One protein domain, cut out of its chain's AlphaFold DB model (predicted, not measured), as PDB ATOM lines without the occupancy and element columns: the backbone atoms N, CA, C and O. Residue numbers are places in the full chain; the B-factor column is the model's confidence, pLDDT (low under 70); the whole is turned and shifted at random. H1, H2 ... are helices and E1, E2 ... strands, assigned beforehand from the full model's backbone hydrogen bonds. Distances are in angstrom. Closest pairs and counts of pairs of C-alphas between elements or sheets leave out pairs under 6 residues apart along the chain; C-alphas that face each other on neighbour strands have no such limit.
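This is residues 80 to 120 of the 194 residues of the protein "Hypothetical protein" of Haptolina brevifila (UniProt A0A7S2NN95). A short helix, H1, packs on a two-stranded antiparallel hairpin, E1 and E2, together making a small rod; the links from H1 to E1 and from E1 to E2 reach its two ends. Before H1, residues 80 to 81 pair briefly with residues 115 to 116 of E2, antiparallel. The printed part has 41 residues, with one named helix and then two named strands, H1 E1 E2, in the mixed class of helices and strands. It is only just loose, close to compact, with a radius of gyration of the C-alphas of 11.0 A and spans of 36 by 15 by 12 A.

Look first at H1, residues 83 to 94: 7 of its 8 O i to N i+4 pairs are within hydrogen-bond range. Its closest C-alphas to E1, residues 101 to 105, are those of Ala 86 and Leu 101, 7.1 A apart. To E2, residues 113 to 117, the closest are those of Asp 83 and Met 114, 5.6 A apart. E1 and E2 form a hairpin, antiparallel at 151 degrees; look for N 104 and O 114 at 2.8 A, and N 102 and O 116 at 3.0 A, both within hydrogen-bond range.

Find C-alpha 83 at (65.805, 170.637, 70.742); from there H1 runs 15.7 A to C-alpha 94. E1 begins at C-alpha 101, (65.879, 179.840, 75.177), and runs 13.2 A to C-alpha 105. E2 runs 13.2 A from C-alpha 113 to C-alpha 117 at (63.642, 177.549, 78.590).

The two C-alphas farthest apart, those of Gln 96 and Lys 109, are 36.2 A apart. The printed part has no cut, and the links from H1 to E1 and from E1 to E2 are short. The mean pLDDT of the printed part is 84.6; look for values under 70 at residues 95 to 98 and 108 to 111.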
ATOM      1  N   TYR A  80      64.562 172.363  81.381       94.50
ATOM      2  CA  TYR A  80      65.319 171.637  80.358       94.50
ATOM      3  C   TYR A  80      64.344 170.955  79.405       94.50
ATOM      4  O   TYR A  80      63.547 170.119  79.828       94.50
ATOM      5  N   ILE A  81      64.430 171.301  78.127       95.12
ATOM      6  CA  ILE A  81      63.596 170.769  77.050       95.12
ATOM      7  C   ILE A  81      64.478 170.232  75.918       95.12
ATOM      8  O   ILE A  81      65.640 170.622  75.790       95.12
ATOM      9  N   SER A  82      63.930 169.329  75.105       93.62
ATOM     10  CA  SER A  82      64.608 168.838  73.903       93.62
ATOM     11  C   SER A  82      64.722 169.930  72.839       93.62
ATOM     12  O   SER A  82      63.958 170.898  72.849       93.62
ATOM     13  N   ASP A  83      65.635 169.737  71.886       90.12
ATOM     14  CA  ASP A  83      65.805 170.637  70.742       90.12
ATOM     15  C   ASP A  83      64.494 170.787  69.934       90.12
ATOM     16  O   ASP A  83      64.091 171.908  69.632       90.12
ATOM     17  N   ASP A  84      63.759 169.690  69.693       91.81
ATOM     18  CA  ASP A  84      62.465 169.710  68.978       91.81
ATOM     19  C   ASP A  84      61.397 170.566  69.695       91.81
ATOM     20  O   ASP A  84      60.623 171.305  69.071       91.81
ATOM     21  N   GLU A  85      61.341 170.481  71.029       94.44
ATOM     22  CA  GLU A  85      60.420 171.293  71.832       94.44
ATOM     23  C   GLU A  85      60.881 172.756  71.865       94.44
ATOM     24  O   GLU A  85      60.047 173.666  71.810       94.44
ATOM     25  N   ALA A  86      62.194 173.002  71.910       93.19
ATOM     26  CA  ALA A  86      62.768 174.341  71.855       93.19
ATOM     27  C   ALA A  86      62.450 175.034  70.525       93.19
ATOM     28  O   ALA A  86      62.023 176.189  70.539       93.19
ATOM     29  N   GLU A  87      62.558 174.333  69.394       90.44
ATOM     30  CA  GLU A  87      62.167 174.843  68.078       90.44
ATOM     31  C   GLU A  87      60.661 175.158  68.033       90.44
ATOM     32  O   GLU A  87      60.250 176.279  67.705       90.44
ATOM     33  N   SER A  88      59.829 174.214  68.482       91.94
ATOM     34  CA  SER A  88      58.369 174.369  68.541       91.94
ATOM     35  C   SER A  88      57.924 175.544  69.429       91.94
ATOM     36  O   SER A  88      56.957 176.258  69.129       91.94
ATOM     37  N   ARG A  89      58.613 175.782  70.553       92.31
ATOM     38  CA  ARG A  89      58.398 176.951  71.425       92.31
ATOM     39  C   ARG A  89      58.958 178.231  70.810       92.31
ATOM     40  O   ARG A  89      58.275 179.253  70.856       92.31
ATOM     41  N   GLY A  90      60.138 178.178  70.199       86.88
ATOM     42  CA  GLY A  90      60.821 179.305  69.566       86.88
ATOM     43  C   GLY A  90      59.968 179.971  68.490       86.88
ATOM     44  O   GLY A  90      59.751 181.180  68.551       86.88
ATOM     45  N   ILE A  91      59.352 179.177  67.607       84.06
ATOM     46  CA  ILE A  91      58.419 179.669  66.577       84.06
ATOM     47  C   ILE A  91      57.260 180.466  67.204       84.06
ATOM     48  O   ILE A  91      56.840 181.501  66.681       84.06
ATOM     49  N   ARG A  92      56.746 180.023  68.360       83.88
ATOM     50  CA  ARG A  92      55.673 180.725  69.083       83.88
ATOM     51  C   ARG A  92      56.172 181.997  69.776       83.88
ATOM     52  O   ARG A  92      55.472 183.008  69.759       83.88
ATOM     53  N   TYR A  93      57.355 181.954  70.389       84.50
ATOM     54  CA  TYR A  93      57.916 183.049  71.189       84.50
ATOM     55  C   TYR A  93      58.535 184.174  70.361       84.50
ATOM     56  O   TYR A  93      58.507 185.326  70.801       84.50
ATOM     57  N   ASP A  94      59.037 183.879  69.165       75.25
ATOM     58  CA  ASP A  94      59.591 184.878  68.248       75.25
ATOM     59  C   ASP A  94      58.554 185.946  67.889       75.25
ATOM     60  O   ASP A  94      58.847 187.144  67.918       75.25
ATOM     61  N   ASN A  95      57.301 185.532  67.681       65.69
ATOM     62  CA  ASN A  95      56.180 186.442  67.432       65.69
ATOM     63  C   ASN A  95      55.883 187.370  68.624       65.69
ATOM     64  O   ASN A  95      55.298 188.437  68.452       65.69
ATOM     65  N   GLN A  96      56.303 186.982  69.830       65.81
ATOM     66  CA  GLN A  96      56.095 187.727  71.072       65.81
ATOM     67  C   GLN A  96      57.339 188.516  71.508       65.81
ATOM     68  O   GLN A  96      57.253 189.296  72.454       65.81
ATOM     69  N   LYS A  97      58.489 188.339  70.834       69.38
ATOM     70  CA  LYS A  97      59.797 188.914  71.215       69.38
ATOM     71  C   LYS A  97      60.187 188.607  72.671       69.38
ATOM     72  O   LYS A  97      60.749 189.452  73.367       69.38
ATOM     73  N   MET A  98      59.852 187.404  73.139       68.94
ATOM     74  CA  MET A  98      59.978 186.998  74.547       68.94
ATOM     75  C   MET A  98      60.819 185.736  74.764       68.94
ATOM     76  O   MET A  98      60.903 185.276  75.903       68.94
ATOM     77  N   SER A  99      61.431 185.171  73.719       77.62
ATOM     78  CA  SER A  99      62.185 183.923  73.848       77.62
ATOM     79  C   SER A  99      63.358 184.080  74.821       77.62
ATOM     80  O   SER A  99      64.151 185.021  74.755       77.62
ATOM     81  N   ARG A 100      63.434 183.153  75.780       89.62
ATOM     82  CA  ARG A 100      64.525 183.025  76.759       89.62
ATOM     83  C   ARG A 100      65.094 181.611  76.721       89.62
ATOM     84  O   ARG A 100      65.290 180.981  77.759       89.62
ATOM     85  N   LEU A 101      65.314 181.141  75.499       91.31
ATOM     86  CA  LEU A 101      65.879 179.840  75.177       91.31
ATOM     87  C   LEU A 101      67.409 179.933  75.182       91.31
ATOM     88  O   LEU A 101      67.974 180.886  74.639       91.31
ATOM     89  N   MET A 102      68.065 178.968  75.820       92.88
ATOM     90  CA  MET A 102      69.519 178.847  75.842       92.88
ATOM     91  C   MET A 102      69.935 177.412  75.557       92.88
ATOM     92  O   MET A 102      69.667 176.523  76.363       92.88
ATOM     93  N   ASP A 103      70.657 177.213  74.461       91.50
ATOM     94  CA  ASP A 103      71.203 175.905  74.121       91.50
ATOM     95  C   ASP A 103      72.263 175.476  75.135       91.50
ATOM     96  O   ASP A 103      73.135 176.252  75.550       91.50
ATOM     97  N   VAL A 104      72.184 174.210  75.527       90.56
ATOM     98  CA  VAL A 104      73.071 173.571  76.485       90.56
ATOM     99  C   VAL A 104      73.588 172.272  75.909       90.56
ATOM    100  O   VAL A 104      72.844 171.374  75.519       90.56
ATOM    101  N   VAL A 105      74.911 172.162  75.922       85.69
ATOM    102  CA  VAL A 105      75.618 170.958  75.515       85.69
ATOM    103  C   VAL A 105      76.106 170.219  76.755       85.69
ATOM    104  O   VAL A 105      76.931 170.744  77.515       85.69
ATOM    105  N   GLY A 106      75.590 169.005  76.937       80.75
ATOM    106  CA  GLY A 106      76.021 168.056  77.954       80.75
ATOM    107  C   GLY A 106      77.440 167.527  77.736       80.75
ATOM    108  O   GLY A 106      78.086 167.817  76.729       80.75
ATOM    109  N   ASP A 107      77.930 166.751  78.699       76.81
ATOM    110  CA  ASP A 107      79.261 166.131  78.640       76.81
ATOM    111  C   ASP A 107      79.233 164.739  77.980       76.81
ATOM    112  O   ASP A 107      78.209 164.048  78.009       76.81
ATOM    113  N   GLY A 108      80.358 164.306  77.405       69.56
ATOM    114  CA  GLY A 108      80.571 162.994  76.779       69.56
ATOM    115  C   GLY A 108      80.598 162.990  75.242       69.56
ATOM    116  O   GLY A 108      80.299 163.985  74.590       69.56
ATOM    117  N   LYS A 109      80.971 161.837  74.659       59.56
ATOM    118  CA  LYS A 109      81.158 161.656  73.201       59.56
ATOM    119  C   LYS A 109      79.856 161.763  72.398       59.56
ATOM    120  O   LYS A 109      79.866 162.316  71.303       59.56
ATOM    121  N   ASP A 110      78.747 161.283  72.960       67.81
ATOM    122  CA  ASP A 110      77.416 161.408  72.362       67.81
ATOM    123  C   ASP A 110      76.785 162.714  72.839       67.81
ATOM    124  O   ASP A 110      76.192 162.754  73.916       67.81
ATOM    125  N   VAL A 111      76.993 163.802  72.105       66.56
ATOM    126  CA  VAL A 111      76.600 165.162  72.504       66.56
ATOM    127  C   VAL A 111      75.106 165.217  72.855       66.56
ATOM    128  O   VAL A 111      74.258 165.243  71.967       66.56
ATOM    129  N   VAL A 112      74.771 165.258  74.149       73.94
ATOM    130  CA  VAL A 112      73.398 165.537  74.591       73.94
ATOM    131  C   VAL A 112      73.177 167.030  74.403       73.94
ATOM    132  O   VAL A 112      73.808 167.836  75.088       73.94
ATOM    133  N   ARG A 113      72.317 167.393  73.455       86.00
ATOM    134  CA  ARG A 113      71.868 168.769  73.246       86.00
ATOM    135  C   ARG A 113      70.480 168.917  73.832       86.00
ATOM    136  O   ARG A 113      69.620 168.073  73.612       86.00
ATOM    137  N   MET A 114      70.337 169.921  74.676       92.69
ATOM    138  CA  MET A 114      69.085 170.322  75.295       92.69
ATOM    139  C   MET A 114      69.032 171.843  75.264       92.69
ATOM    140  O   MET A 114      70.043 172.513  75.051       92.69
ATOM    141  N   CYS A 115      67.876 172.399  75.579       94.12
ATOM    142  CA  CYS A 115      67.696 173.828  75.739       94.12
ATOM    143  C   CYS A 115      67.156 174.126  77.139       94.12
ATOM    144  O   CYS A 115      66.306 173.396  77.646       94.12
ATOM    145  N   ILE A 116      67.633 175.195  77.773       96.25
ATOM    146  CA  ILE A 116      67.002 175.758  78.969       96.25
ATOM    147  C   ILE A 116      65.998 176.819  78.522       96.25
ATOM    148  O   ILE A 116      66.384 177.867  77.999       96.25
ATOM    149  N   ASP A 117      64.717 176.584  78.792       95.81
ATOM    150  CA  ASP A 117      63.642 177.549  78.590       95.81
ATOM    151  C   ASP A 117      63.327 178.313  79.884       95.81
ATOM    152  O   ASP A 117      62.666 177.812  80.798       95.81
ATOM    153  N   ALA A 118      63.775 179.567  79.940       96.00
ATOM    154  CA  ALA A 118      63.535 180.490  81.050       96.00
ATOM    155  C   ALA A 118      62.333 181.436  80.806       96.00
ATOM    156  O   ALA A 118      62.213 182.514  81.415       96.00
ATOM    157  N   THR A 119      61.437 181.088  79.873       92.12
ATOM    158  CA  THR A 119      60.307 181.946  79.480       92.12
ATOM    159  C   THR A 119      59.224 181.970  80.557       92.12
ATOM    160  O   THR A 119      58.767 183.058  80.915       92.12
ATOM    161  N   LYS A 120      58.848 180.802  81.105       89.94
ATOM    162  CA  LYS A 120      57.783 180.657  82.120       89.94
ATOM    163  C   LYS A 120      58.299 180.462  83.546       89.94
ATOM    164  O   LYS A 120      57.780 181.089  84.463       89.94
TER     165      LYS A 120